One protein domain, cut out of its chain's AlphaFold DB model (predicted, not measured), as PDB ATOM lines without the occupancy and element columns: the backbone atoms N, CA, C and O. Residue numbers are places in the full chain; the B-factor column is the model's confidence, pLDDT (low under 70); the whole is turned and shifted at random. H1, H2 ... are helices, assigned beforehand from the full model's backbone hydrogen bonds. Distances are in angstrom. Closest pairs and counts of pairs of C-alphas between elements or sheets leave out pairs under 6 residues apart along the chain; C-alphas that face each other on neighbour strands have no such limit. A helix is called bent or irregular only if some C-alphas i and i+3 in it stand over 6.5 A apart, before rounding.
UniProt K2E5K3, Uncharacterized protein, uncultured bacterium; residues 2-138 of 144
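AT A GLANCE: This is residues 2 to 138 of the 144 residues of an uncharacterized protein of uncultured bacterium (UniProt K2E5K3). Three long helices, H2, H3 and H5, stand side by side in a row with H3 in the middle, and a fourth long helix, H7, crosses the row on one side, making a lopsided X with H5. Three short helices lie at the ends: H1 before H2, H4 at the turn from H3 to H5, and H6 at the turn from H5 to H7; residues 63 to 68 stick out beside H4. The printed part has 137 residues with seven named helices, H1 to H7 in order, and no named strand; its class is all helix. It is only just compact, close to loose, with a radius of gyration of the C-alphas of 17.1 A, and elongated, spanning 55 by 33 by 25 A.

HOW THE PARTS SIT: Start at H1, residues 2 to 5, close but not clearly touching H2, residues 8 to 25; their closest C-alphas, of Ile 4 and Phe 10, are 6.5 A apart. Go on to H3, residues 30 to 54, which makes a helical hairpin with H2: they touch, closest at the C-alphas of Ser 23 and Lys 31, 4.7 A, at a shallow tilt of 27 degrees, opposite ways. H3 has a kink of 55 degrees near residue 48. Next come H4, residues 59 to 63, and H5, residues 66 to 92. H5 touches H3, opposite ways at a steep tilt of 36 degrees, only just past shallow; the closest C-alphas, of Gly 47 and Val 73, are 3.6 A apart. H4 is close to H5 but not clearly touching, with the C-alphas of Leu 62 and Arg 69 closest at 7.5 A. H6, residues 98 to 104, is only just apart from H5, closest 8.4 A. Then look at H7, residues 109 to 136: its residues 115 to 123 touch residues 79 to 90 of H5, closest at the C-alphas of Gly 83 and Gly 122, 3.7 A, at a steep tilt of 56 degrees, opposite ways. Farther along, H7 is close to H2 but not clearly touching; the C-alphas of Arg 13 and Tyr 130 are closest at 6.3 A. Every O i to N i+4 pair is within hydrogen-bond range in H4, H5 and H6, against 12 of 14 in H2, 19 of 21 in H3 and 20 of 24 in H7; H1 is too short for such a pair.

IN THESE COORDINATES: Find C-alpha 2 at (133.600, 158.855, 170.058), where H1 begins. H2 is 26.2 A long from first to last C-alpha, and H3 33.8 A. H3 is irregular, with C-alphas 48 and 51 7.6 A apart; H7 is irregular too, but only just, with C-alphas 130 and 133 6.6 A apart. H5 starts at C-alpha 66, (133.668, 171.220, 139.865), and is 39.4 A long. H7, also 39.4 A, ends at C-alpha 136, (139.182, 151.847, 156.832).

THE WHOLE: The two C-alphas farthest apart, of Lys 60 and Leu 100, are 55.2 A apart. The printed part has no cut, and the six links between its helices are tight. Mean pLDDT of the printed part is 75.7; look for values under 70 at residues 2 to 6, 50 to 66, 98, 101, 125 and 127 to 138.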
ATOM      1  N   ILE A   2     134.568 157.760 169.844       55.22
ATOM      2  CA  ILE A   2     133.600 158.855 170.058       55.22
ATOM      3  C   ILE A   2     133.584 159.856 168.887       55.22
ATOM      4  O   ILE A   2     132.508 160.265 168.461       55.22
ATOM      5  N   ASP A   3     134.742 160.190 168.313       55.19
ATOM      6  CA  ASP A   3     134.822 161.151 167.198       55.19
ATOM      7  C   ASP A   3     134.197 160.624 165.899       55.19
ATOM      8  O   ASP A   3     133.644 161.391 165.118       55.19
ATOM      9  N   ILE A   4     134.209 159.300 165.704       58.81
ATOM     10  CA  ILE A   4     133.554 158.634 164.569       58.81
ATOM     11  C   ILE A   4     132.041 158.741 164.703       58.81
ATOM     12  O   ILE A   4     131.375 159.136 163.758       58.81
ATOM     13  N   LEU A   5     131.504 158.438 165.888       59.03
ATOM     14  CA  LEU A   5     130.065 158.532 166.155       59.03
ATOM     15  C   LEU A   5     129.537 159.965 166.011       59.03
ATOM     16  O   LEU A   5     128.353 160.163 165.750       59.03
ATOM     17  N   LYS A   6     130.416 160.959 166.168       59.72
ATOM     18  CA  LYS A   6     130.111 162.385 166.015       59.72
ATOM     19  C   LYS A   6     130.377 162.927 164.608       59.72
ATOM     20  O   LYS A   6     130.040 164.084 164.352       59.72
ATOM     21  N   SER A   7     130.978 162.151 163.703       71.75
ATOM     22  CA  SER A   7     131.296 162.646 162.364       71.75
ATOM     23  C   SER A   7     130.019 162.835 161.544       71.75
ATOM     24  O   SER A   7     129.076 162.039 161.615       71.75
ATOM     25  N   LYS A   8     129.977 163.907 160.744       73.44
ATOM     26  CA  LYS A   8     128.837 164.199 159.856       73.44
ATOM     27  C   LYS A   8     128.650 163.072 158.842       73.44
ATOM     28  O   LYS A   8     127.535 162.751 158.441       73.44
ATOM     29  N   GLU A   9     129.757 162.442 158.474       73.50
ATOM     30  CA  GLU A   9     129.837 161.284 157.611       73.50
ATOM     31  C   GLU A   9     129.107 160.093 158.212       73.50
ATOM     32  O   GLU A   9     128.255 159.529 157.534       73.50
ATOM     33  N   PHE A  10     129.408 159.732 159.463       74.69
ATOM     34  CA  PHE A  10     128.768 158.620 160.164       74.69
ATOM     35  C   PHE A  10     127.269 158.865 160.357       74.69
ATOM     36  O   PHE A  10     126.460 157.993 160.031       74.69
ATOM     37  N   ALA A  11     126.898 160.070 160.803       76.75
ATOM     38  CA  ALA A  11     125.501 160.466 160.976       76.75
ATOM     39  C   ALA A  11     124.710 160.326 159.665       76.75
ATOM     40  O   ALA A  11     123.650 159.702 159.656       76.75
ATOM     41  N   ASN A  12     125.246 160.817 158.542       75.44
ATOM     42  CA  ASN A  12     124.600 160.671 157.235       75.44
ATOM     43  C   ASN A  12     124.412 159.199 156.831       75.44
ATOM     44  O   ASN A  12     123.374 158.860 156.262       75.44
ATOM     45  N   ARG A  13     125.355 158.298 157.156       76.62
ATOM     46  CA  ARG A  13     125.193 156.853 156.865       76.62
ATOM     47  C   ARG A  13     124.092 156.231 157.681       76.62
ATOM     48  O   ARG A  13     123.271 155.493 157.141       76.62
ATOM     49  N   LEU A  14     124.088 156.541 158.972       81.44
ATOM     50  CA  LEU A  14     123.082 156.037 159.883       81.44
ATOM     51  C   LEU A  14     121.692 156.473 159.419       81.44
ATOM     52  O   LEU A  14     120.811 155.630 159.309       81.44
ATOM     53  N   TRP A  15     121.521 157.742 159.036       81.88
ATOM     54  CA  TRP A  15     120.255 158.235 158.497       81.88
ATOM     55  C   TRP A  15     119.833 157.520 157.213       81.88
ATOM     56  O   TRP A  15     118.681 157.111 157.114       81.88
ATOM     57  N   VAL A  16     120.742 157.295 156.256       83.62
ATOM     58  CA  VAL A  16     120.431 156.550 155.018       83.62
ATOM     59  C   VAL A  16     119.909 155.143 155.319       83.62
ATOM     60  O   VAL A  16     118.906 154.731 154.729       83.62
ATOM     61  N   ILE A  17     120.568 154.421 156.235       84.25
ATOM     62  CA  ILE A  17     120.160 153.071 156.647       84.25
ATOM     63  C   ILE A  17     118.845 153.109 157.424       84.25
ATOM     64  O   ILE A  17     117.955 152.319 157.132       84.25
ATOM     65  N   VAL A  18     118.681 154.045 158.360       86.19
ATOM     66  CA  VAL A  18     117.440 154.201 159.130       86.19
ATOM     67  C   VAL A  18     116.264 154.495 158.200       86.19
ATOM     68  O   VAL A  18     115.252 153.806 158.287       86.19
ATOM     69  N   PHE A  19     116.396 155.436 157.259       85.75
ATOM     70  CA  PHE A  19     115.351 155.708 156.267       85.75
ATOM     71  C   PHE A  19     115.058 154.485 155.393       85.75
ATOM     72  O   PHE A  19     113.893 154.188 155.135       85.75
ATOM     73  N   LEU A  20     116.088 153.737 154.980       88.00
ATOM     74  CA  LEU A  20     115.891 152.504 154.221       88.00
ATOM     75  C   LEU A  20     115.113 151.459 155.029       88.00
ATOM     76  O   LEU A  20     114.153 150.898 154.517       88.00
ATOM     77  N   LEU A  21     115.485 151.205 156.281       89.31
ATOM     78  CA  LEU A  21     114.807 150.216 157.123       89.31
ATOM     79  C   LEU A  21     113.371 150.637 157.448       89.31
ATOM     80  O   LEU A  21     112.451 149.834 157.308       89.31
ATOM     81  N   MET A  22     113.163 151.911 157.795       89.12
ATOM     82  CA  MET A  22     111.833 152.476 158.044       89.12
ATOM     83  C   MET A  22     110.910 152.306 156.840       89.12
ATOM     84  O   MET A  22     109.724 152.029 157.007       89.12
ATOM     85  N   SER A  23     111.446 152.413 155.624       91.38
ATOM     86  CA  SER A  23     110.644 152.296 154.413       91.38
ATOM     87  C   SER A  23     109.918 150.951 154.277       91.38
ATOM     88  O   SER A  23     108.799 150.922 153.769       91.38
ATOM     89  N   PHE A  24     110.472 149.853 154.804       89.44
ATOM     90  CA  PHE A  24     109.817 148.539 154.769       89.44
ATOM     91  C   PHE A  24     108.577 148.455 155.666       89.44
ATOM     92  O   PHE A  24     107.701 147.629 155.409       89.44
ATOM     93  N   VAL A  25     108.484 149.319 156.679       91.81
ATOM     94  CA  VAL A  25     107.385 149.351 157.657       91.81
ATOM     95  C   VAL A  25     106.299 150.355 157.257       91.81
ATOM     96  O   VAL A  25     105.148 150.232 157.669       91.81
ATOM     97  N   LEU A  26     106.640 151.348 156.433       92.06
ATOM     98  CA  LEU A  26     105.688 152.363 155.993       92.06
ATOM     99  C   LEU A  26     104.644 151.786 155.016       92.06
ATOM    100  O   LEU A  26     104.960 150.915 154.198       92.06
ATOM    101  N   PRO A  27     103.397 152.291 155.039       92.25
ATOM    102  CA  PRO A  27     102.399 151.962 154.030       92.25
ATOM    103  C   PRO A  27     102.701 152.660 152.694       92.25
ATOM    104  O   PRO A  27     103.440 153.646 152.630       92.25
ATOM    105  N   ASN A  28     102.092 152.183 151.607       88.12
ATOM    106  CA  ASN A  28     102.090 152.918 150.337       88.12
ATOM    107  C   ASN A  28     101.264 154.217 150.483       88.12
ATOM    108  O   ASN A  28     100.248 154.193 151.176       88.12
ATOM    109  N   PRO A  29     101.651 155.345 149.851       91.62
ATOM    110  CA  PRO A  29     102.825 155.556 148.992       91.62
ATOM    111  C   PRO A  29     104.107 155.939 149.760       91.62
ATOM    112  O   PRO A  29     105.175 156.063 149.163       91.62
ATOM    113  N   TRP A  30     104.029 156.121 151.080       92.69
ATOM    114  CA  TRP A  30     105.137 156.601 151.915       92.69
ATOM    115  C   TRP A  30     106.347 155.664 151.929       92.69
ATOM    116  O   TRP A  30     107.481 156.140 151.981       92.69
ATOM    117  N   LYS A  31     106.123 154.352 151.786       92.94
ATOM    118  CA  LYS A  31     107.165 153.351 151.512       92.94
ATOM    119  C   LYS A  31     108.049 153.757 150.338       92.94
ATOM    120  O   LYS A  31     109.266 153.853 150.483       92.94
ATOM    121  N   PHE A  32     107.429 154.037 149.192       91.19
ATOM    122  CA  PHE A  32     108.137 154.426 147.979       91.19
ATOM    123  C   PHE A  32     108.907 155.734 148.178       91.19
ATOM    124  O   PHE A  32     110.100 155.793 147.890       91.19
ATOM    125  N   VAL A  33     108.248 156.755 148.736       93.31
ATOM    126  CA  VAL A  33     108.867 158.065 149.001       93.31
ATOM    127  C   VAL A  33     110.095 157.920 149.903       93.31
ATOM    128  O   VAL A  33     111.151 158.474 149.606       93.31
ATOM    129  N   SER A  34     109.988 157.132 150.974       92.12
ATOM    130  CA  SER A  34     111.078 156.899 151.921       92.12
ATOM    131  C   SER A  34     112.238 156.107 151.302       92.12
ATOM    132  O   SER A  34     113.398 156.500 151.461       92.12
ATOM    133  N   MET A  35     111.952 155.055 150.519       92.00
ATOM    134  CA  MET A  35     112.980 154.322 149.764       92.00
ATOM    135  C   MET A  35     113.703 155.234 148.781       92.00
ATOM    136  O   MET A  35     114.936 155.215 148.712       92.00
ATOM    137  N   LEU A  36     112.959 156.033 148.014       92.38
ATOM    138  CA  LEU A  36     113.519 156.948 147.027       92.38
ATOM    139  C   LEU A  36     114.409 157.995 147.701       92.38
ATOM    140  O   LEU A  36     115.550 158.179 147.282       92.38
ATOM    141  N   PHE A  37     113.935 158.601 148.790       91.06
ATOM    142  CA  PHE A  37     114.710 159.565 149.563       91.06
ATOM    143  C   PHE A  37     116.017 158.958 150.094       91.06
ATOM    144  O   PHE A  37     117.081 159.534 149.886       91.06
ATOM    145  N   SER A  38     115.971 157.754 150.680       89.44
ATOM    146  CA  SER A  38     117.179 157.026 151.102       89.44
ATOM    147  C   SER A  38     118.164 156.825 149.942       89.44
ATOM    148  O   SER A  38     119.368 157.026 150.107       89.44
ATOM    149  N   GLY A  39     117.664 156.489 148.747       88.56
ATOM    150  CA  GLY A  39     118.481 156.326 147.545       88.56
ATOM    151  C   GLY A  39     119.138 157.619 147.069       88.56
ATOM    152  O   GLY A  39     120.326 157.612 146.753       88.56
ATOM    153  N   ILE A  40     118.400 158.731 147.067       88.81
ATOM    154  CA  ILE A  40     118.925 160.050 146.692       88.81
ATOM    155  C   ILE A  40     119.993 160.503 147.687       88.81
ATOM    156  O   ILE A  40     121.069 160.923 147.269       88.81
ATOM    157  N   VAL A  41     119.742 160.380 148.993       86.75
ATOM    158  CA  VAL A  41     120.707 160.776 150.032       86.75
ATOM    159  C   VAL A  41     121.967 159.908 149.968       86.75
ATOM    160  O   VAL A  41     123.077 160.437 150.044       86.75
ATOM    161  N   ALA A  42     121.824 158.596 149.750       83.31
ATOM    162  CA  ALA A  42     122.959 157.706 149.507       83.31
ATOM    163  C   ALA A  42     123.750 158.119 148.255       83.31
ATOM    164  O   ALA A  42     124.979 158.119 148.270       83.31
ATOM    165  N   GLY A  43     123.047 158.488 147.182       83.19
ATOM    166  CA  GLY A  43     123.636 158.943 145.927       83.19
ATOM    167  C   GLY A  43     124.401 160.257 146.064       83.19
ATOM    168  O   GLY A  43     125.547 160.333 145.633       83.19
ATOM    169  N   LEU A  44     123.810 161.255 146.727       82.94
ATOM    170  CA  LEU A  44     124.468 162.515 147.073       82.94
ATOM    171  C   LEU A  44     125.744 162.246 147.862       82.94
ATOM    172  O   LEU A  44     126.814 162.719 147.487       82.94
ATOM    173  N   TYR A  45     125.647 161.442 148.922       78.31
ATOM    174  CA  TYR A  45     126.806 161.135 149.744       78.31
ATOM    175  C   TYR A  45     127.900 160.442 148.932       78.31
ATOM    176  O   TYR A  45     129.038 160.903 148.916       78.31
ATOM    177  N   ASN A  46     127.572 159.349 148.239       76.25
ATOM    178  CA  ASN A  46     128.558 158.652 147.424       76.25
ATOM    179  C   ASN A  46     129.169 159.623 146.417       76.25
ATOM    180  O   ASN A  46     130.379 159.698 146.333       76.25
ATOM    181  N   GLY A  47     128.367 160.458 145.759       77.25
ATOM    182  CA  GLY A  47     128.829 161.506 144.854       77.25
ATOM    183  C   GLY A  47     129.889 162.437 145.429       77.25
ATOM    184  O   GLY A  47     130.907 162.686 144.793       77.25
ATOM    185  N   TYR A  48     129.648 162.955 146.631       75.56
ATOM    186  CA  TYR A  48     130.543 163.922 147.267       75.56
ATOM    187  C   TYR A  48     131.784 163.286 147.898       75.56
ATOM    188  O   TYR A  48     132.826 163.932 147.978       75.56
ATOM    189  N   TYR A  49     131.678 162.037 148.353       71.69
ATOM    190  CA  TYR A  49     132.705 161.386 149.165       71.69
ATOM    191  C   TYR A  49     133.359 160.173 148.480       71.69
ATOM    192  O   TYR A  49     134.230 159.549 149.086       71.69
ATOM    193  N   ASN A  50     132.997 159.841 147.233       69.69
ATOM    194  CA  ASN A  50     133.558 158.707 146.481       69.69
ATOM    195  C   ASN A  50     135.088 158.776 146.430       69.69
ATOM    196  O   ASN A  50     135.782 157.799 146.702       69.69
ATOM    197  N   ASP A  51     135.610 159.965 146.134       61.78
ATOM    198  CA  ASP A  51     137.041 160.189 145.982       61.78
ATOM    199  C   ASP A  51     137.788 160.081 147.323       61.78
ATOM    200  O   ASP A  51     138.876 159.519 147.363       61.78
ATOM    201  N   ILE A  52     137.186 160.503 148.443       61.44
ATOM    202  CA  ILE A  52     137.777 160.348 149.790       61.44
ATOM    203  C   ILE A  52     137.909 158.863 150.165       61.44
ATOM    204  O   ILE A  52     138.840 158.469 150.866       61.44
ATOM    205  N   ILE A  53     136.984 158.028 149.688       57.03
ATOM    206  CA  ILE A  53     136.926 156.600 150.018       57.03
ATOM    207  C   ILE A  53     137.848 155.776 149.109       57.03
ATOM    208  O   ILE A  53     138.525 154.873 149.596       57.03
ATOM    209  N   TRP A  54     137.894 156.080 147.809       54.78
ATOM    210  CA  TRP A  54     138.560 155.233 146.809       54.78
ATOM    211  C   TRP A  54     139.808 155.854 146.174       54.78
ATOM    212  O   TRP A  54     140.575 155.148 145.518       54.78
ATOM    213  N   ARG A  55     140.040 157.160 146.351       57.34
ATOM    214  CA  ARG A  55     141.198 157.892 145.812       57.34
ATOM    215  C   ARG A  55     141.740 158.892 146.843       57.34
ATOM    216  O   ARG A  55     141.664 160.099 146.621       57.34
ATOM    217  N   PRO A  56     142.374 158.420 147.930       56.09
ATOM    218  CA  PRO A  56     142.870 159.279 149.010       56.09
ATOM    219  C   PRO A  56     143.988 160.267 148.610       56.09
ATOM    220  O   PRO A  56     144.517 160.952 149.479       56.09
ATOM    221  N   ASN A  57     144.375 160.366 147.329       50.44
ATOM    222  CA  ASN A  57     145.447 161.251 146.871       50.44
ATOM    223  C   ASN A  57     144.945 162.377 145.950       50.44
ATOM    224  O   ASN A  57     144.527 162.150 144.814       50.44
ATOM    225  N   ASN A  58     145.136 163.604 146.454       53.03
ATOM    226  CA  ASN A  58     144.901 164.929 145.870       53.03
ATOM    227  C   ASN A  58     143.455 165.449 145.877       53.03
ATOM    228  O   ASN A  58     142.911 165.796 144.827       53.03
ATOM    229  N   GLU A  59     142.899 165.668 147.075       55.53
ATOM    230  CA  GLU A  59     141.725 166.538 147.288       55.53
ATOM    231  C   GLU A  59     141.862 167.875 146.529       55.53
ATOM    232  O   GLU A  59     140.936 168.292 145.831       55.53
ATOM    233  N   LYS A  60     143.074 168.453 146.522       54.84
ATOM    234  CA  LYS A  60     143.410 169.685 145.789       54.84
ATOM    235  C   LYS A  60     143.227 169.600 144.267       54.84
ATOM    236  O   LYS A  60     142.929 170.613 143.655       54.84
ATOM    237  N   LYS A  61     143.409 168.435 143.625       53.94
ATOM    238  CA  LYS A  61     143.214 168.289 142.160       53.94
ATOM    239  C   LYS A  61     141.738 168.202 141.775       53.94
ATOM    240  O   LYS A  61     141.375 168.599 140.674       53.94
ATOM    241  N   LEU A  62     140.901 167.673 142.664       54.97
ATOM    242  CA  LEU A  62     139.469 167.481 142.423       54.97
ATOM    243  C   LEU A  62     138.651 168.733 142.741       54.97
ATOM    244  O   LEU A  62     137.641 168.979 142.089       54.97
ATOM    245  N   GLU A  63     139.115 169.561 143.681       59.03
ATOM    246  CA  GLU A  63     138.575 170.910 143.899       59.03
ATOM    247  C   GLU A  63     138.670 171.790 142.643       59.03
ATOM    248  O   GLU A  63     137.814 172.643 142.426       59.03
ATOM    249  N   MET A  64     139.646 171.531 141.765       56.97
ATOM    250  CA  MET A  64     139.813 172.254 140.498       56.97
ATOM    251  C   MET A  64     138.850 171.801 139.384       56.97
ATOM    252  O   MET A  64     138.820 172.424 138.326       56.97
ATOM    253  N   LEU A  65     138.066 170.731 139.583       63.22
ATOM    254  CA  LEU A  65     137.163 170.169 138.566       63.22
ATOM    255  C   LEU A  65     135.717 170.065 139.091       63.22
ATOM    256  O   LEU A  65     135.194 168.959 139.267       63.22
ATOM    257  N   PRO A  66     135.025 171.201 139.307       67.62
ATOM    258  CA  PRO A  66     133.668 171.220 139.865       67.62
ATOM    259  C   PRO A  66     132.664 170.427 139.014       67.62
ATOM    260  O   PRO A  66     131.790 169.747 139.551       67.62
ATOM    261  N   TYR A  67     132.831 170.433 137.688       73.12
ATOM    262  CA  TYR A  67     131.987 169.675 136.759       73.12
ATOM    263  C   TYR A  67     132.141 168.157 136.904       73.12
ATOM    264  O   TYR A  67     131.160 167.426 136.773       73.12
ATOM    265  N   TYR A  68     133.346 167.674 137.219       70.00
ATOM    266  CA  TYR A  68     133.600 166.247 137.421       70.00
ATOM    267  C   TYR A  68     132.893 165.734 138.680       70.00
ATOM    268  O   TYR A  68     132.205 164.716 138.631       70.00
ATOM    269  N   ARG A  69     132.985 166.488 139.785       71.44
ATOM    270  CA  ARG A  69     132.260 166.173 141.026       71.44
ATOM    271  C   ARG A  69     130.749 166.223 140.829       71.44
ATOM    272  O   ARG A  69     130.053 165.303 141.245       71.44
ATOM    273  N   ALA A  70     130.238 167.247 140.144       76.50
ATOM    274  CA  ALA A  70     128.814 167.328 139.824       76.50
ATOM    275  C   ALA A  70     128.344 166.107 139.014       76.50
ATOM    276  O   ALA A  70     127.311 165.519 139.325       76.50
ATOM    277  N   HIS A  71     129.121 165.677 138.016       78.06
ATOM    278  CA  HIS A  71     128.800 164.502 137.210       78.06
ATOM    279  C   HIS A  71     128.794 163.201 138.028       78.06
ATOM    280  O   HIS A  71     127.847 162.421 137.919       78.06
ATOM    281  N   GLN A  72     129.794 162.985 138.894       78.00
ATOM    282  CA  GLN A  72     129.816 161.834 139.803       78.00
ATOM    283  C   GLN A  72     128.597 161.815 140.740       78.00
ATOM    284  O   GLN A  72     127.962 160.773 140.909       78.00
ATOM    285  N   VAL A  73     128.239 162.971 141.312       82.81
ATOM    286  CA  VAL A  73     127.052 163.117 142.164       82.81
ATOM    287  C   VAL A  73     125.789 162.725 141.415       82.81
ATOM    288  O   VAL A  73     125.014 161.911 141.917       82.81
ATOM    289  N   TRP A  74     125.604 163.224 140.194       81.19
ATOM    290  CA  TRP A  74     124.444 162.869 139.386       81.19
ATOM    291  C   TRP A  74     124.375 161.373 139.094       81.19
ATOM    292  O   TRP A  74     123.329 160.773 139.335       81.19
ATOM    293  N   ILE A  75     125.476 160.749 138.660       83.56
ATOM    294  CA  ILE A  75     125.517 159.297 138.421       83.56
ATOM    295  C   ILE A  75     125.069 158.538 139.672       83.56
ATOM    296  O   ILE A  75     124.231 157.643 139.590       83.56
ATOM    297  N   HIS A  76     125.580 158.907 140.844       85.12
ATOM    298  CA  HIS A  76     125.252 158.209 142.080       85.12
ATOM    299  C   HIS A  76     123.823 158.472 142.568       85.12
ATOM    300  O   HIS A  76     123.200 157.544 143.088       85.12
ATOM    301  N   ILE A  77     123.252 159.659 142.341       85.69
ATOM    302  CA  ILE A  77     121.820 159.921 142.563       85.69
ATOM    303  C   ILE A  77     120.964 159.048 141.642       85.69
ATOM    304  O   ILE A  77     120.011 158.425 142.116       85.69
ATOM    305  N   PHE A  78     121.303 158.957 140.352       86.06
ATOM    306  CA  PHE A  78     120.577 158.119 139.394       86.06
ATOM    307  C   PHE A  78     120.645 156.640 139.783       86.06
ATOM    308  O   PHE A  78     119.604 155.991 139.875       86.06
ATOM    309  N   CYS A  79     121.835 156.120 140.095       84.06
ATOM    310  CA  CYS A  79     122.003 154.747 140.572       84.06
ATOM    311  C   CYS A  79     121.234 154.495 141.877       84.06
ATOM    312  O   CYS A  79     120.541 153.485 142.004       84.06
ATOM    313  N   GLY A  80     121.317 155.422 142.837       86.44
ATOM    314  CA  GLY A  80     120.601 155.342 144.110       86.44
ATOM    315  C   GLY A  80     119.086 155.296 143.918       86.44
ATOM    316  O   GLY A  80     118.416 154.450 144.510       86.44
ATOM    317  N   SER A  81     118.562 156.146 143.036       89.06
ATOM    318  CA  SER A  81     117.139 156.221 142.700       89.06
ATOM    319  C   SER A  81     116.664 154.962 141.977       89.06
ATOM    320  O   SER A  81     115.682 154.359 142.399       89.06
ATOM    321  N   ALA A  82     117.388 154.514 140.946       86.69
ATOM    322  CA  ALA A  82     117.064 153.297 140.200       86.69
ATOM    323  C   ALA A  82     117.041 152.059 141.111       86.69
ATOM    324  O   ALA A  82     116.106 151.260 141.053       86.69
ATOM    325  N   GLY A  83     118.018 151.947 142.017       87.88
ATOM    326  CA  GLY A  83     118.039 150.915 143.049       87.88
ATOM    327  C   GLY A  83     116.837 150.988 143.994       87.88
ATOM    328  O   GLY A  83     116.251 149.961 144.319       87.88
ATOM    329  N   SER A  84     116.418 152.190 144.403       90.44
ATOM    330  CA  SER A  84     115.222 152.373 145.239       90.44
ATOM    331  C   SER A  84     113.923 152.013 144.521       90.44
ATOM    332  O   SER A  84     113.053 151.400 145.134       90.44
ATOM    333  N   PHE A  85     113.793 152.340 143.233       89.44
ATOM    334  CA  PHE A  85     112.666 151.891 142.411       89.44
ATOM    335  C   PHE A  85     112.611 150.368 142.346       89.44
ATOM    336  O   PHE A  85     111.564 149.776 142.601       89.44
ATOM    337  N   ALA A  86     113.745 149.736 142.049       88.12
ATOM    338  CA  ALA A  86     113.837 148.288 141.977       88.12
ATOM    339  C   ALA A  86     113.467 147.623 143.314       88.12
ATOM    340  O   ALA A  86     112.639 146.717 143.340       88.12
ATOM    341  N   LEU A  87     114.004 148.126 144.431       88.62
ATOM    342  CA  LEU A  87     113.669 147.638 145.771       88.62
ATOM    343  C   LEU A  87     112.189 147.794 146.098       88.62
ATOM    344  O   LEU A  87     111.581 146.856 146.606       88.62
ATOM    345  N   TYR A  88     111.602 148.945 145.778       89.75
ATOM    346  CA  TYR A  88     110.179 149.170 145.987       89.75
ATOM    347  C   TYR A  88     109.340 148.127 145.249       89.75
ATOM    348  O   TYR A  88     108.495 147.488 145.874       89.75
ATOM    349  N   TYR A  89     109.620 147.887 143.965       85.31
ATOM    350  CA  TYR A  89     108.923 146.853 143.201       85.31
ATOM    351  C   TYR A  89     109.101 145.465 143.812       85.31
ATOM    352  O   TYR A  89     108.110 144.754 143.951       85.31
ATOM    353  N   LEU A  90     110.306 145.102 144.262       84.88
ATOM    354  CA  LEU A  90     110.529 143.829 144.955       84.88
ATOM    355  C   LEU A  90     109.679 143.698 146.227       84.88
ATOM    356  O   LEU A  90     109.230 142.601 146.536       84.88
ATOM    357  N   THR A  91     109.392 144.792 146.942       85.62
ATOM    358  CA  THR A  91     108.510 144.741 148.126       85.62
ATOM    359  C   THR A  91     107.025 144.589 147.810       85.62
ATOM    360  O   THR A  91     106.244 144.290 148.713       85.62
ATOM    361  N   LEU A  92     106.620 144.828 146.563       81.19
ATOM    362  CA  LEU A  92     105.253 144.585 146.101       81.19
ATOM    363  C   LEU A  92     105.059 143.144 145.623       81.19
ATOM    364  O   LEU A  92     103.923 142.730 145.387       81.19
ATOM    365  N   ILE A  93     106.153 142.395 145.458       77.00
ATOM    366  CA  ILE A  93     106.114 141.031 144.959       77.00
ATOM    367  C   ILE A  93     105.906 140.069 146.112       77.00
ATOM    368  O   ILE A  93     106.748 139.923 146.995       77.00
ATOM    369  N   ASP A  94     104.772 139.379 146.069       71.88
ATOM    370  CA  ASP A  94     104.545 138.206 146.892       71.88
ATOM    371  C   ASP A  94     105.307 137.011 146.304       71.88
ATOM    372  O   ASP A  94     104.950 136.459 145.260       71.88
ATOM    373  N   PHE A  95     106.381 136.614 146.989       71.44
ATOM    374  CA  PHE A  95     107.219 135.482 146.599       71.44
ATOM    375  C   PHE A  95     106.551 134.120 146.812       71.44
ATOM    376  O   PHE A  95     107.077 133.122 146.324       71.44
ATOM    377  N   SER A  96     105.400 134.051 147.492       74.75
ATOM    378  CA  SER A  96     104.612 132.816 147.562       74.75
ATOM    379  C   SER A  96     103.947 132.476 146.223       74.75
ATOM    380  O   SER A  96     103.727 131.305 145.922       74.75
ATOM    381  N   SER A  97     103.662 133.498 145.405       73.12
ATOM    382  CA  SER A  97     102.883 133.392 144.166       73.12
ATOM    383  C   SER A  97     103.446 134.284 143.043       73.12
ATOM    384  O   SER A  97     102.722 135.114 142.484       73.12
ATOM    385  N   PRO A  98     104.736 134.156 142.678       69.12
ATOM    386  CA  PRO A  98     105.413 135.123 141.817       69.12
ATOM    387  C   PRO A  98     104.788 135.220 140.419       69.12
ATOM    388  O   PRO A  98     104.712 136.312 139.873       69.12
ATOM    389  N   SER A  99     104.274 134.123 139.853       71.38
ATOM    390  CA  SER A  99     103.615 134.107 138.536       71.38
ATOM    391  C   SER A  99     102.367 134.996 138.468       71.38
ATOM    392  O   SER A  99     102.223 135.764 137.521       71.38
ATOM    393  N   LEU A 100     101.512 134.956 139.495       71.00
ATOM    394  CA  LEU A 100     100.306 135.792 139.592       71.00
ATOM    395  C   LEU A 100     100.648 137.279 139.726       71.00
ATOM    396  O   LEU A 100      99.961 138.144 139.184       71.00
ATOM    397  N   VAL A 101     101.726 137.594 140.444       69.38
ATOM    398  CA  VAL A 101     102.169 138.980 140.615       69.38
ATOM    399  C   VAL A 101     102.826 139.515 139.343       69.38
ATOM    400  O   VAL A 101     102.590 140.662 138.964       69.38
ATOM    401  N   LEU A 102     103.608 138.684 138.654       73.38
ATOM    402  CA  LEU A 102     104.192 139.011 137.356       73.38
ATOM    403  C   LEU A 102     103.113 139.370 136.334       73.38
ATOM    404  O   LEU A 102     103.201 140.422 135.704       73.38
ATOM    405  N   GLU A 103     102.053 138.568 136.253       76.69
ATOM    406  CA  GLU A 103     100.902 138.847 135.394       76.69
ATOM    407  C   GLU A 103     100.191 140.152 135.792       76.69
ATOM    408  O   GLU A 103      99.945 141.008 134.943       76.69
ATOM    409  N   LYS A 104      99.961 140.371 137.095       79.75
ATOM    410  CA  LYS A 104      99.304 141.579 137.624       79.75
ATOM    411  C   LYS A 104     100.031 142.882 137.278       79.75
ATOM    412  O   LYS A 104      99.379 143.904 137.072       79.75
ATOM    413  N   TYR A 105     101.363 142.870 137.252       75.25
ATOM    414  CA  TYR A 105     102.176 144.048 136.933       75.25
ATOM    415  C   TYR A 105     102.680 144.068 135.480       75.25
ATOM    416  O   TYR A 105     103.431 144.970 135.111       75.25
ATOM    417  N   GLY A 106     102.272 143.106 134.643       77.81
ATOM    418  CA  GLY A 106     102.708 143.007 133.247       77.81
ATOM    419  C   GLY A 106     104.203 142.708 133.086       77.81
ATOM    420  O   GLY A 106     104.799 143.031 132.059       77.81
ATOM    421  N   PHE A 107     104.833 142.119 134.101       79.56
ATOM    422  CA  PHE A 107     106.243 141.755 134.081       79.56
ATOM    423  C   PHE A 107     106.417 140.304 133.647       79.56
ATOM    424  O   PHE A 107     105.650 139.423 134.013       79.56
ATOM    425  N   ASN A 108     107.479 140.033 132.895       80.62
ATOM    426  CA  ASN A 108     107.932 138.669 132.643       80.62
ATOM    427  C   ASN A 108     109.098 138.316 133.587       80.62
ATOM    428  O   ASN A 108     109.668 139.178 134.263       80.62
ATOM    429  N   VAL A 109     109.476 137.036 133.630       78.25
ATOM    430  CA  VAL A 109     110.568 136.537 134.492       78.25
ATOM    431  C   VAL A 109     111.897 137.254 134.212       78.25
ATOM    432  O   VAL A 109     112.686 137.491 135.130       78.25
ATOM    433  N   PHE A 110     112.135 137.660 132.963       82.06
ATOM    434  CA  PHE A 110     113.323 138.421 132.580       82.06
ATOM    435  C   PHE A 110     113.342 139.817 133.226       82.06
ATOM    436  O   PHE A 110     114.337 140.195 133.842       82.06
ATOM    437  N   VAL A 111     112.227 140.552 133.165       81.44
ATOM    438  CA  VAL A 111     112.068 141.865 133.812       81.44
ATOM    439  C   VAL A 111     112.236 141.744 135.325       81.44
ATOM    440  O   VAL A 111     112.933 142.557 135.924       81.44
ATOM    441  N   LEU A 112     111.688 140.696 135.945       77.56
ATOM    442  CA  LEU A 112     111.894 140.436 137.371       77.56
ATOM    443  C   LEU A 112     113.359 140.185 137.720       77.56
ATOM    444  O   LEU A 112     113.856 140.714 138.714       77.56
ATOM    445  N   SER A 113     114.060 139.404 136.903       80.81
ATOM    446  CA  SER A 113     115.490 139.144 137.090       80.81
ATOM    447  C   SER A 113     116.290 140.444 136.994       80.81
ATOM    448  O   SER A 113     117.129 140.718 137.850       80.81
ATOM    449  N   PHE A 114     115.966 141.298 136.018       83.38
ATOM    450  CA  PHE A 114     116.579 142.615 135.869       83.38
ATOM    451  C   PHE A 114     116.300 143.526 137.074       83.38
ATOM    452  O   PHE A 114     117.233 144.089 137.643       83.38
ATOM    453  N   ILE A 115     115.041 143.625 137.518       82.56
ATOM    454  CA  ILE A 115     114.651 144.387 138.716       82.56
ATOM    455  C   ILE A 115     115.392 143.858 139.948       82.56
ATOM    456  O   ILE A 115     115.905 144.640 140.740       82.56
ATOM    457  N   THR A 116     115.513 142.541 140.090       81.25
ATOM    458  CA  THR A 116     116.229 141.914 141.205       81.25
ATOM    459  C   THR A 116     117.702 142.314 141.208       81.25
ATOM    460  O   THR A 116     118.208 142.790 142.223       81.25
ATOM    461  N   VAL A 117     118.379 142.209 140.059       84.00
ATOM    462  CA  VAL A 117     119.777 142.640 139.899       84.00
ATOM    463  C   VAL A 117     119.931 144.131 140.202       84.00
ATOM    464  O   VAL A 117     120.826 144.509 140.953       84.00
ATOM    465  N   MET A 118     119.034 144.981 139.699       80.88
ATOM    466  CA  MET A 118     119.051 146.421 139.980       80.88
ATOM    467  C   MET A 118     118.812 146.734 141.462       80.88
ATOM    468  O   MET A 118     119.441 147.641 142.005       80.88
ATOM    469  N   GLY A 119     117.959 145.965 142.142       79.50
ATOM    470  CA  GLY A 119     117.754 146.052 143.587       79.50
ATOM    471  C   GLY A 119     119.025 145.701 144.364       79.50
ATOM    472  O   GLY A 119     119.429 146.455 145.250       79.50
ATOM    473  N   TYR A 120     119.716 144.622 143.975       78.00
ATOM    474  CA  TYR A 120     121.020 144.251 144.538       78.00
ATOM    475  C   TYR A 120     122.086 145.321 144.286       78.00
ATOM    476  O   TYR A 120     122.767 145.726 145.226       78.00
ATOM    477  N   ILE A 121     122.199 145.832 143.056       72.06
ATOM    478  CA  ILE A 121     123.108 146.936 142.706       72.06
ATOM    479  C   ILE A 121     122.746 148.212 143.480       72.06
ATOM    480  O   ILE A 121     123.622 149.008 143.790       72.06
ATOM    481  N   GLY A 122     121.478 148.413 143.835       70.12
ATOM    482  CA  GLY A 122     121.030 149.515 144.682       70.12
ATOM    483  C   GLY A 122     121.414 149.369 146.157       70.12
ATOM    484  O   GLY A 122     121.774 150.361 146.796       70.12
ATOM    485  N   LEU A 123     121.331 148.149 146.701       71.00
ATOM    486  CA  LEU A 123     121.650 147.824 148.097       71.00
ATOM    487  C   LEU A 123     123.151 147.718 148.353       71.00
ATOM    488  O   LEU A 123     123.635 148.188 149.383       71.00
ATOM    489  N   LEU A 124     123.888 147.102 147.430       70.69
ATOM    490  CA  LEU A 124     125.287 146.738 147.621       70.69
ATOM    491  C   LEU A 124     126.178 147.958 147.920       70.69
ATOM    492  O   LEU A 124     126.897 147.908 148.915       70.69
ATOM    493  N   PRO A 125     126.098 149.089 147.191       65.00
ATOM    494  CA  PRO A 125     126.837 150.296 147.535       65.00
ATOM    495  C   PRO A 125     126.462 150.835 148.913       65.00
ATOM    496  O   PRO A 125     127.345 151.301 149.616       65.00
ATOM    497  N   ARG A 126     125.192 150.744 149.337       72.31
ATOM    498  CA  ARG A 126     124.744 151.226 150.661       72.31
ATOM    499  C   ARG A 126     125.338 150.377 151.789       72.31
ATOM    500  O   ARG A 126     125.801 150.928 152.785       72.31
ATOM    501  N   LEU A 127     125.378 149.054 151.608       68.88
ATOM    502  CA  LEU A 127     125.935 148.095 152.569       68.88
ATOM    503  C   LEU A 127     127.468 148.124 152.611       68.88
ATOM    504  O   LEU A 127     128.055 148.242 153.689       68.88
ATOM    505  N   LEU A 128     128.128 148.056 151.450       65.19
ATOM    506  CA  LEU A 128     129.587 148.152 151.342       65.19
ATOM    507  C   LEU A 128     130.088 149.485 151.888       65.19
ATOM    508  O   LEU A 128     131.129 149.542 152.529       65.19
ATOM    509  N   TRP A 129     129.336 150.562 151.686       65.06
ATOM    510  CA  TRP A 129     129.688 151.864 152.221       65.06
ATOM    511  C   TRP A 129     129.477 151.975 153.733       65.06
ATOM    512  O   TRP A 129     130.332 152.521 154.430       65.06
ATOM    513  N   TYR A 130     128.376 151.450 154.275       64.75
ATOM    514  CA  TYR A 130     128.190 151.403 155.727       64.75
ATOM    515  C   TYR A 130     129.341 150.638 156.406       64.75
ATOM    516  O   TYR A 130     129.885 151.086 157.414       64.75
ATOM    517  N   THR A 131     129.777 149.533 155.797       64.94
ATOM    518  CA  THR A 131     130.829 148.656 156.336       64.94
ATOM    519  C   THR A 131     132.261 149.142 156.067       64.94
ATOM    520  O   THR A 131     133.128 148.957 156.919       64.94
ATOM    521  N   SER A 132     132.538 149.828 154.951       60.59
ATOM    522  CA  SER A 132     133.905 150.220 154.559       60.59
ATOM    523  C   SER A 132     134.563 151.245 155.485       60.59
ATOM    524  O   SER A 132     135.774 151.197 155.679       60.59
ATOM    525  N   TYR A 133     133.809 152.137 156.130       55.84
ATOM    526  CA  TYR A 133     134.375 153.069 157.125       55.84
ATOM    527  C   TYR A 133     134.648 152.388 158.467       55.84
ATOM    528  O   TYR A 133     135.607 152.740 159.153       55.84
ATOM    529  N   GLY A 134     133.878 151.341 158.780       51.09
ATOM    530  CA  GLY A 134     134.166 150.411 159.870       51.09
ATOM    531  C   GLY A 134     135.423 149.562 159.641       51.09
ATOM    532  O   GLY A 134     135.943 148.996 160.588       51.09
ATOM    533  N   LEU A 135     135.964 149.495 158.422       48.84
ATOM    534  CA  LEU A 135     137.220 148.788 158.137       48.84
ATOM    535  C   LEU A 135     138.385 149.759 157.898       48.84
ATOM    536  O   LEU A 135     139.470 149.572 158.443       48.84
ATOM    537  N   GLY A 136     138.157 150.852 157.164       50.31
ATOM    538  CA  GLY A 136     139.182 151.847 156.832       50.31
ATOM    539  C   GLY A 136     139.674 152.696 158.010       50.31
ATOM    540  O   GLY A 136     140.793 153.203 157.958       50.31
ATOM    541  N   GLN A 137     138.883 152.850 159.082       48.94
ATOM    542  CA  GLN A 137     139.336 153.517 160.314       48.94
ATOM    543  C   GLN A 137     139.795 152.551 161.411       48.94
ATOM    544  O   GLN A 137     140.687 152.904 162.174       48.94
ATOM    545  N   PHE A 138     139.253 151.333 161.472       45.06
ATOM    546  CA  PHE A 138     139.697 150.314 162.434       45.06
ATOM    547  C   PHE A 138     140.998 149.619 161.999       45.06
ATOM    548  O   PHE A 138     141.690 149.046 162.833       45.06
TER     549      PHE A 138